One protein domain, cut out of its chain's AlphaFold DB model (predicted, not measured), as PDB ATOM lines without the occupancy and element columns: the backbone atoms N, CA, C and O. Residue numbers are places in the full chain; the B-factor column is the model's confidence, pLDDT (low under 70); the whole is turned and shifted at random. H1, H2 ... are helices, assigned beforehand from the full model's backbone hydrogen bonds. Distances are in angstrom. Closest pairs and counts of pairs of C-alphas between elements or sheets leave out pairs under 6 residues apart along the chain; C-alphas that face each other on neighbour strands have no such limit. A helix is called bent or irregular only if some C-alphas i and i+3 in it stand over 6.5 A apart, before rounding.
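AT A GLANCE: This is residues 6 to 80 of the 86 residues of the protein "Cytochrome c" of Geomonas limicola (UniProt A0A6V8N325). A long straight helix, H1, sticks out as an arm from a small body of three shorter helices, where H2 and H3 lie side by side as a hairpin and the very short H4 packs on H3. A long stretch with no named element, residues 26 to 39, leads from H1 to H2, and a second one, residues 63 to 76, leads from H3 to H4. The printed part has 75 residues with four named helices, H1, H2, H3 and H4 in that order, and no named strand; the class is all helix. The whole is only just extended, close to loose, with a radius of gyration of the C-alphas of 17.4 A, and its outline is flat, spanning 55 by 32 by 18 A; the arm makes much of the length.

IN THESE COORDINATES: H1 takes residues 6 to 25 and measures 28.9 A from first to last C-alpha; it begins with C-alpha 6 at (162.055, 287.088, 326.961) and ends with C-alpha 25 at (137.748, 272.872, 333.423). H2 follows with residues 40 to 47, over 10.4 A. H3 is residues 52 to 62, over 17.1 A; it is neither bent nor irregular, but only just: C-alphas 59 and 62 are 6.1 A apart. H4 is residues 77 to 80, over 5.9 A, and its last C-alpha, that of Cys 80, is at (129.570, 274.671, 339.665).

HOW THE PARTS SIT: H1 touches no helix and is apart from H2, H3 and H4. Residues 6 to 27, of which 6 to 25 belong to H1, stand free. H2 and H3 form a helical hairpin with a tight link of 4 residues. They touch, with the C-alphas of Ala 42 and Leu 55 the closest at 5.6 A, and run opposite ways at a shallow tilt of 2 degrees. H3 also touches H4, where the closest C-alphas, those of Glu 56 and Cys 77, are 6.1 A apart. H2 and H4 are apart. Every O i to N i+4 pair is within hydrogen-bond range in H1 and H2; in H3 it is 2 of 7, beside 7 of 8 O i to N i+3 pairs, and H4 is too short for an O i to N i+4 pair.

THE WHOLE: The two C-alphas farthest apart, those of Arg 6 and Glu 37, are 56.3 A apart. Without the residues that stand free, the body has 53 residues, spans 33 by 23 by 20 A and has a radius of gyration of 11.3 A. The printed part has no cut. The links from H1 to H2 and from H3 to H4 are long, with 14 residues each. The mean pLDDT of the printed part is 87.3; residues 26 to 28, residue 67 and residue 74 are under 70.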
ATOM      1  N   ARG A   6     163.117 286.595 326.066       87.38
ATOM      2  CA  ARG A   6     162.055 287.088 326.961       87.38
ATOM      3  C   ARG A   6     160.656 286.783 326.431       87.38
ATOM      4  O   ARG A   6     159.838 286.268 327.182       87.38
ATOM      5  N   ASP A   7     160.407 287.039 325.153       89.50
ATOM      6  CA  ASP A   7     159.105 286.807 324.521       89.50
ATOM      7  C   ASP A   7     158.790 285.308 324.467       89.50
ATOM      8  O   ASP A   7     157.670 284.897 324.763       89.50
ATOM      9  N   ALA A   8     159.803 284.480 324.189       91.00
ATOM     10  CA  ALA A   8     159.687 283.027 324.274       91.00
ATOM     11  C   ALA A   8     159.346 282.564 325.703       91.00
ATOM     12  O   ALA A   8     158.465 281.725 325.884       91.00
ATOM     13  N   GLY A   9     159.987 283.144 326.724       93.94
ATOM     14  CA  GLY A   9     159.683 282.853 328.129       93.94
ATOM     15  C   GLY A   9     158.248 283.223 328.524       93.94
ATOM     16  O   GLY A   9     157.566 282.425 329.167       93.94
ATOM     17  N   ILE A  10     157.761 284.392 328.096       94.88
ATOM     18  CA  ILE A  10     156.374 284.826 328.336       94.88
ATOM     19  C   ILE A  10     155.393 283.887 327.630       94.88
ATOM     20  O   ILE A  10     154.428 283.441 328.248       94.88
ATOM     21  N   ALA A  11     155.652 283.542 326.367       94.62
ATOM     22  CA  ALA A  11     154.790 282.648 325.601       94.62
ATOM     23  C   ALA A  11     154.663 281.267 326.266       94.62
ATOM     24  O   ALA A  11     153.553 280.756 326.406       94.62
ATOM     25  N   VAL A  12     155.774 280.698 326.745       95.88
ATOM     26  CA  VAL A  12     155.766 279.433 327.499       95.88
ATOM     27  C   VAL A  12     154.975 279.569 328.803       95.88
ATOM     28  O   VAL A  12     154.159 278.703 329.111       95.88
ATOM     29  N   GLY A  13     155.162 280.663 329.547       97.00
ATOM     30  CA  GLY A  13     154.410 280.920 330.779       97.00
ATOM     31  C   GLY A  13     152.898 281.005 330.548       97.00
ATOM     32  O   GLY A  13     152.124 280.378 331.273       97.00
ATOM     33  N   VAL A  14     152.472 281.718 329.501       97.12
ATOM     34  CA  VAL A  14     151.057 281.809 329.105       97.12
ATOM     35  C   VAL A  14     150.520 280.440 328.690       97.12
ATOM     36  O   VAL A  14     149.435 280.057 329.123       97.12
ATOM     37  N   LEU A  15     151.280 279.675 327.904       97.25
ATOM     38  CA  LEU A  15     150.879 278.336 327.477       97.25
ATOM     39  C   LEU A  15     150.653 277.406 328.681       97.25
ATOM     40  O   LEU A  15     149.632 276.726 328.753       97.25
ATOM     41  N   LEU A  16     151.573 277.414 329.651       97.25
ATOM     42  CA  LEU A  16     151.449 276.625 330.879       97.25
ATOM     43  C   LEU A  16     150.225 277.041 331.702       97.25
ATOM     44  O   LEU A  16     149.485 276.176 332.170       97.25
ATOM     45  N   LEU A  17     149.971 278.345 331.840       96.38
ATOM     46  CA  LEU A  17     148.783 278.846 332.532       96.38
ATOM     47  C   LEU A  17     147.494 278.353 331.860       96.38
ATOM     48  O   LEU A  17     146.594 277.857 332.540       96.38
ATOM     49  N   LEU A  18     147.411 278.445 330.531       95.44
ATOM     50  CA  LEU A  18     146.253 277.972 329.773       95.44
ATOM     51  C   LEU A  18     146.045 276.463 329.931       95.44
ATOM     52  O   LEU A  18     144.909 276.029 330.122       95.44
ATOM     53  N   LEU A  19     147.121 275.669 329.919       94.88
ATOM     54  CA  LEU A  19     147.046 274.225 330.155       94.88
ATOM     55  C   LEU A  19     146.504 273.902 331.553       94.88
ATOM     56  O   LEU A  19     145.623 273.052 331.678       94.88
ATOM     57  N   VAL A  20     146.963 274.606 332.592       92.50
ATOM     58  CA  VAL A  20     146.457 274.434 333.967       92.50
ATOM     59  C   VAL A  20     144.964 274.767 334.054       92.50
ATOM     60  O   VAL A  20     144.195 274.001 334.641       92.50
ATOM     61  N   LEU A  21     144.529 275.875 333.443       87.94
ATOM     62  CA  LEU A  21     143.119 276.276 333.427       87.94
ATOM     63  C   LEU A  21     142.244 275.271 332.662       87.94
ATOM     64  O   LEU A  21     141.174 274.897 333.148       87.94
ATOM     65  N   ALA A  22     142.709 274.788 331.507       86.75
ATOM     66  CA  ALA A  22     142.005 273.784 330.713       86.75
ATOM     67  C   ALA A  22     141.835 272.465 331.484       86.75
ATOM     68  O   ALA A  22     140.745 271.893 331.502       86.75
ATOM     69  N   PHE A  23     142.874 272.019 332.195       84.88
ATOM     70  CA  PHE A  23     142.802 270.815 333.026       84.88
ATOM     71  C   PHE A  23     141.835 270.980 334.210       84.88
ATOM     72  O   PHE A  23     141.143 270.038 334.595       84.88
ATOM     73  N   GLY A  24     141.749 272.187 334.776       78.50
ATOM     74  CA  GLY A  24     140.758 272.525 335.797       78.50
ATOM     75  C   GLY A  24     139.319 272.448 335.280       78.50
ATOM     76  O   GLY A  24     138.453 271.935 335.984       78.50
ATOM     77  N   ALA A  25     139.075 272.886 334.043       72.62
ATOM     78  CA  ALA A  25     137.748 272.872 333.423       72.62
ATOM     79  C   ALA A  25     137.209 271.458 333.135       72.62
ATOM     80  O   ALA A  25     135.996 271.292 333.017       72.62
ATOM     81  N   LEU A  26     138.090 270.453 333.042       69.00
ATOM     82  CA  LEU A  26     137.719 269.042 332.883       69.00
ATOM     83  C   LEU A  26     137.218 268.396 334.180       69.00
ATOM     84  O   LEU A  26     136.625 267.318 334.129       69.00
ATOM     85  N   ARG A  27     137.445 269.012 335.349       68.69
ATOM     86  CA  ARG A  27     136.848 268.518 336.594       68.69
ATOM     87  C   ARG A  27     135.330 268.659 336.490       68.69
ATOM     88  O   ARG A  27     134.827 269.729 336.153       68.69
ATOM     89  N   GLY A  28     134.622 267.559 336.746       63.59
ATOM     90  CA  GLY A  28     133.164 267.503 336.666       63.59
ATOM     91  C   GLY A  28     132.515 268.651 337.436       63.59
ATOM     92  O   GLY A  28     132.979 269.035 338.511       63.59
ATOM     93  N   ARG A  29     131.459 269.223 336.856       75.19
ATOM     94  CA  ARG A  29     130.656 270.250 337.522       75.19
ATOM     95  C   ARG A  29     129.705 269.603 338.524       75.19
ATOM     96  O   ARG A  29     129.436 268.404 338.453       75.19
ATOM     97  N   GLY A  30     129.218 270.414 339.459       81.00
ATOM     98  CA  GLY A  30     128.108 270.012 340.310       81.00
ATOM     99  C   GLY A  30     126.855 269.760 339.473       81.00
ATOM    100  O   GLY A  30     126.784 270.149 338.308       81.00
ATOM    101  N   GLN A  31     125.865 269.101 340.069       88.12
ATOM    102  CA  GLN A  31     124.541 269.013 339.453       88.12
ATOM    103  C   GLN A  31     123.950 270.417 339.315       88.12
ATOM    104  O   GLN A  31     124.174 271.268 340.178       88.12
ATOM    105  N   ASP A  32     123.203 270.654 338.242       91.94
ATOM    106  CA  ASP A  32     122.513 271.925 338.055       91.94
ATOM    107  C   ASP A  32     121.489 272.166 339.172       91.94
ATOM    108  O   ASP A  32     120.947 271.228 339.764       91.94
ATOM    109  N   THR A  33     121.233 273.438 339.473       91.62
ATOM    110  CA  THR A  33     120.251 273.825 340.486       91.62
ATOM    111  C   THR A  33     118.854 273.378 340.038       91.62
ATOM    112  O   THR A  33     118.443 273.740 338.930       91.62
ATOM    113  N   PRO A  34     118.095 272.636 340.863       92.56
ATOM    114  CA  PRO A  34     116.759 272.174 340.499       92.56
ATOM    115  C   PRO A  34     115.841 273.327 340.098       92.56
ATOM    116  O   PRO A  34     115.853 274.382 340.722       92.56
ATOM    117  N   PHE A  35     115.033 273.133 339.057       92.50
ATOM    118  CA  PHE A  35     113.996 274.095 338.686       92.50
ATOM    119  C   PHE A  35     112.695 273.753 339.416       92.50
ATOM    120  O   PHE A  35     111.801 273.122 338.850       92.50
ATOM    121  N   ASP A  36     112.621 274.133 340.688       94.06
ATOM    122  CA  ASP A  36     111.473 273.899 341.561       94.06
ATOM    123  C   ASP A  36     111.125 275.145 342.396       94.06
ATOM    124  O   ASP A  36     111.788 276.186 342.317       94.06
ATOM    125  N   GLU A  37     110.062 275.038 343.194       95.00
ATOM    126  CA  GLU A  37     109.557 276.146 344.007       95.00
ATOM    127  C   GLU A  37     110.558 276.616 345.068       95.00
ATOM    128  O   GLU A  37     110.647 277.814 345.336       95.00
ATOM    129  N   ALA A  38     111.349 275.695 345.630       94.25
ATOM    130  CA  ALA A  38     112.344 276.015 346.649       94.25
ATOM    131  C   ALA A  38     113.506 276.841 346.074       94.25
ATOM    132  O   ALA A  38     114.109 277.641 346.789       94.25
ATOM    133  N   HIS A  39     113.793 276.700 344.777       94.75
ATOM    134  CA  HIS A  39     114.893 277.397 344.105       94.75
ATOM    135  C   HIS A  39     114.443 278.588 343.245       94.75
ATOM    136  O   HIS A  39     115.285 279.313 342.707       94.75
ATOM    137  N   TRP A  40     113.137 278.848 343.121       93.19
ATOM    138  CA  TRP A  40     112.625 279.934 342.278       93.19
ATOM    139  C   TRP A  40     113.158 281.318 342.634       93.19
ATOM    140  O   TRP A  40     113.301 282.142 341.731       93.19
ATOM    141  N   GLY A  41     113.480 281.580 343.904       93.06
ATOM    142  CA  GLY A  41     114.106 282.840 344.313       93.06
ATOM    143  C   GLY A  41     115.388 283.124 343.524       93.06
ATOM    144  O   GLY A  41     115.526 284.195 342.937       93.06
ATOM    145  N   ALA A  42     116.267 282.123 343.400       93.62
ATOM    146  CA  ALA A  42     117.516 282.247 342.652       93.62
ATOM    147  C   ALA A  42     117.277 282.453 341.145       93.62
ATOM    148  O   ALA A  42     117.926 283.294 340.522       93.62
ATOM    149  N   TYR A  43     116.307 281.740 340.561       93.94
ATOM    150  CA  TYR A  43     115.937 281.911 339.150       93.94
ATOM    151  C   TYR A  43     115.355 283.300 338.860       93.94
ATOM    152  O   TYR A  43     115.713 283.924 337.862       93.94
ATOM    153  N   ARG A  44     114.477 283.812 339.731       94.19
ATOM    154  CA  ARG A  44     113.894 285.154 339.578       94.19
ATOM    155  C   ARG A  44     114.951 286.240 339.707       94.19
ATOM    156  O   ARG A  44     114.978 287.130 338.861       94.19
ATOM    157  N   GLY A  45     115.839 286.138 340.694       94.19
ATOM    158  CA  GLY A  45     116.942 287.086 340.843       94.19
ATOM    159  C   GLY A  45     117.876 287.069 339.627       94.19
ATOM    160  O   GLY A  45     118.248 288.125 339.116       94.19
ATOM    161  N   GLN A  46     118.169 285.891 339.059       93.31
ATOM    162  CA  GLN A  46     118.940 285.795 337.814       93.31
ATOM    163  C   GLN A  46     118.243 286.501 336.639       93.31
ATOM    164  O   GLN A  46     118.901 287.219 335.885       93.31
ATOM    165  N   LEU A  47     116.929 286.311 336.472       92.56
ATOM    166  CA  LEU A  47     116.145 286.988 335.429       92.56
ATOM    167  C   LEU A  47     116.074 288.506 335.646       92.56
ATOM    168  O   LEU A  47     116.049 289.258 334.675       92.56
ATOM    169  N   ALA A  48     116.087 288.952 336.903       94.69
ATOM    170  CA  ALA A  48     116.150 290.362 337.279       94.69
ATOM    171  C   ALA A  48     117.551 290.984 337.096       94.69
ATOM    172  O   ALA A  48     117.718 292.187 337.290       94.69
ATOM    173  N   GLY A  49     118.554 290.191 336.703       93.81
ATOM    174  CA  GLY A  49     119.922 290.661 336.489       93.81
ATOM    175  C   GLY A  49     120.733 290.822 337.776       93.81
ATOM    176  O   GLY A  49     121.745 291.523 337.770       93.81
ATOM    177  N   GLU A  50     120.317 290.187 338.873       93.94
ATOM    178  CA  GLU A  50     121.090 290.195 340.112       93.94
ATOM    179  C   GLU A  50     122.463 289.537 339.925       93.94
ATOM    180  O   GLU A  50     122.649 288.569 339.180       93.94
ATOM    181  N   GLY A  51     123.455 290.074 340.636       91.75
ATOM    182  CA  GLY A  51     124.806 289.534 340.623       91.75
ATOM    183  C   GLY A  51     124.873 288.150 341.268       91.75
ATOM    184  O   GLY A  51     124.191 287.869 342.250       91.75
ATOM    185  N   ARG A  52     125.777 287.300 340.767       90.75
ATOM    186  CA  ARG A  52     126.011 285.940 341.286       90.75
ATOM    187  C   ARG A  52     126.188 285.899 342.808       90.75
ATOM    188  O   ARG A  52     125.600 285.050 343.458       90.75
ATOM    189  N   GLU A  53     126.967 286.825 343.366       89.50
ATOM    190  CA  GLU A  53     127.221 286.893 344.812       89.50
ATOM    191  C   GLU A  53     125.958 287.196 345.627       89.50
ATOM    192  O   GLU A  53     125.840 286.733 346.756       89.50
ATOM    193  N   ALA A  54     125.007 287.959 345.075       90.81
ATOM    194  CA  ALA A  54     123.736 288.229 345.739       90.81
ATOM    195  C   ALA A  54     122.865 286.967 345.781       90.81
ATOM    196  O   ALA A  54     122.358 286.613 346.842       90.81
ATOM    197  N   LEU A  55     122.787 286.242 344.660       91.38
ATOM    198  CA  LEU A  55     122.050 284.980 344.561       91.38
ATOM    199  C   LEU A  55     122.642 283.888 345.465       91.38
ATOM    200  O   LEU A  55     121.906 283.150 346.115       91.38
ATOM    201  N   GLU A  56     123.974 283.792 345.527       91.06
ATOM    202  CA  GLU A  56     124.682 282.761 346.300       91.06
ATOM    203  C   GLU A  56     124.498 282.913 347.819       91.06
ATOM    204  O   GLU A  56     124.540 281.904 348.526       91.06
ATOM    205  N   LYS A  57     124.215 284.123 348.330       88.25
ATOM    206  CA  LYS A  57     123.916 284.334 349.761       88.25
ATOM    207  C   LYS A  57     122.710 283.514 350.218       88.25
ATOM    208  O   LYS A  57     122.795 282.858 351.254       88.25
ATOM    209  N   GLY A  58     121.646 283.478 349.412       89.69
ATOM    210  CA  GLY A  58     120.440 282.700 349.711       89.69
ATOM    211  C   GLY A  58     120.688 281.189 349.768       89.69
ATOM    212  O   GLY A  58     119.990 280.470 350.475       89.69
ATOM    213  N   CYS A  59     121.719 280.677 349.084       90.56
ATOM    214  CA  CYS A  59     122.039 279.248 349.119       90.56
ATOM    215  C   CYS A  59     122.472 278.791 350.520       90.56
ATOM    216  O   CYS A  59     122.103 277.698 350.950       90.56
ATOM    217  N   SER A  60     123.242 279.626 351.226       85.62
ATOM    218  CA  SER A  60     123.794 279.313 352.553       85.62
ATOM    219  C   SER A  60     122.739 279.244 353.664       85.62
ATOM    220  O   SER A  60     122.992 278.644 354.707       85.62
ATOM    221  N   GLU A  61     121.540 279.790 353.428       89.12
ATOM    222  CA  GLU A  61     120.430 279.752 354.389       89.12
ATOM    223  C   GLU A  61     119.928 278.319 354.627       89.12
ATOM    224  O   GLU A  61     119.560 277.965 355.746       89.12
ATOM    225  N   CYS A  62     119.980 277.477 353.588       89.69
ATOM    226  CA  CYS A  62     119.529 276.083 353.633       89.69
ATOM    227  C   CYS A  62     120.673 275.071 353.430       89.69
ATOM    228  O   CYS A  62     120.633 273.973 353.991       89.69
ATOM    229  N   HIS A  63     121.704 275.404 352.643       87.31
ATOM    230  CA  HIS A  63     122.804 274.493 352.317       87.31
ATOM    231  C   HIS A  63     124.067 274.798 353.129       87.31
ATOM    232  O   HIS A  63     124.790 275.753 352.858       87.31
ATOM    233  N   SER A  64     124.400 273.918 354.079       84.06
ATOM    234  CA  SER A  64     125.648 274.010 354.846       84.06
ATOM    235  C   SER A  64     126.770 273.178 354.216       84.06
ATOM    236  O   SER A  64     126.726 271.945 354.205       84.06
ATOM    237  N   ILE A  65     127.833 273.849 353.756       77.38
ATOM    238  CA  ILE A  65     129.023 273.208 353.160       77.38
ATOM    239  C   ILE A  65     129.787 272.349 354.182       77.38
ATOM    240  O   ILE A  65     130.465 271.392 353.804       77.38
ATOM    241  N   LYS A  66     129.645 272.632 355.487       73.56
ATOM    242  CA  LYS A  66     130.387 271.961 356.574       73.56
ATOM    243  C   LYS A  66     130.217 270.439 356.594       73.56
ATOM    244  O   LYS A  66     131.060 269.747 357.157       73.56
ATOM    245  N   TYR A  67     129.152 269.920 355.987       67.44
ATOM    246  CA  TYR A  67     128.820 268.496 356.005       67.44
ATOM    247  C   TYR A  67     129.174 267.756 354.704       67.44
ATOM    248  O   TYR A  67     128.970 266.544 354.615       67.44
ATOM    249  N   LEU A  68     129.746 268.437 353.704       74.06
ATOM    250  CA  LEU A  68     130.060 267.848 352.401       74.06
ATOM    251  C   LEU A  68     131.562 267.542 352.268       74.06
ATOM    252  O   LEU A  68     132.365 268.412 351.946       74.06
ATOM    253  N   LYS A  69     131.943 266.269 352.456       72.06
ATOM    254  CA  LYS A  69     133.350 265.797 352.461       72.06
ATOM    255  C   LYS A  69     134.164 266.115 351.197       72.06
ATOM    256  O   LYS A  69     135.388 266.147 351.266       72.06
ATOM    257  N   HIS A  70     133.508 266.313 350.056       76.44
ATOM    258  CA  HIS A  70     134.161 266.536 348.760       76.44
ATOM    259  C   HIS A  70     133.753 267.854 348.091       76.44
ATOM    260  O   HIS A  70     134.044 268.058 346.913       76.44
ATOM    261  N   HIS A  71     133.087 268.751 348.822       78.06
ATOM    262  CA  HIS A  71     132.716 270.058 348.296       78.06
ATOM    263  C   HIS A  71     133.866 271.062 348.486       78.06
ATOM    264  O   HIS A  71     134.503 271.064 349.544       78.06
ATOM    265  N   PRO A  72     134.152 271.931 347.497       79.19
ATOM    266  CA  PRO A  72     135.111 273.015 347.669       79.19
ATOM    267  C   PRO A  72     134.771 273.892 348.889       79.19
ATOM    268  O   PRO A  72     133.596 274.133 349.164       79.19
ATOM    269  N   PRO A  73     135.767 274.437 349.607       70.88
ATOM    270  CA  PRO A  73     135.536 275.190 350.844       70.88
ATOM    271  C   PRO A  73     134.949 276.595 350.625       70.88
ATOM    272  O   PRO A  73     134.764 277.330 351.590       70.88
ATOM    273  N   LYS A  74     134.708 277.006 349.373       69.88
ATOM    274  CA  LYS A  74     134.199 278.339 349.035       69.88
ATOM    275  C   LYS A  74     132.726 278.280 348.638       69.88
ATOM    276  O   LYS A  74     132.337 277.443 347.826       69.88
ATOM    277  N   GLU A  75     131.953 279.235 349.148       72.38
ATOM    278  CA  GLU A  75     130.578 279.532 348.733       72.38
ATOM    279  C   GLU A  75     130.599 280.234 347.374       72.38
ATOM    280  O   GLU A  75     130.564 281.453 347.263       72.38
ATOM    281  N   GLN A  76     130.783 279.437 346.325       85.56
ATOM    282  CA  GLN A  76     130.711 279.868 344.930       85.56
ATOM    283  C   GLN A  76     129.770 278.935 344.169       85.56
ATOM    284  O   GLN A  76     130.138 278.321 343.163       85.56
ATOM    285  N   CYS A  77     128.571 278.767 344.732       89.00
ATOM    286  CA  CYS A  77     127.619 277.723 344.372       89.00
ATOM    287  C   CYS A  77     127.337 277.715 342.868       89.00
ATOM    288  O   CYS A  77     127.469 276.675 342.224       89.00
ATOM    289  N   LEU A  78     127.061 278.882 342.281       90.50
ATOM    290  CA  LEU A  78     126.611 279.012 340.895       90.50
ATOM    291  C   LEU A  78     127.742 278.918 339.855       90.50
ATOM    292  O   LEU A  78     127.473 278.916 338.652       90.50
ATOM    293  N   ILE A  79     129.010 278.804 340.280       87.31
ATOM    294  CA  ILE A  79     130.116 278.452 339.367       87.31
ATOM    295  C   ILE A  79     129.985 276.991 338.923       87.31
ATOM    296  O   ILE A  79     130.208 276.669 337.751       87.31
ATOM    297  N   CYS A  80     129.622 276.117 339.864       85.94
ATOM    298  CA  CYS A  80     129.570 274.671 339.665       85.94
ATOM    299  C   CYS A  80     128.139 274.144 339.514       85.94
ATOM    300  O   CYS A  80     127.944 273.220 338.733       85.94
TER     301      CYS A  80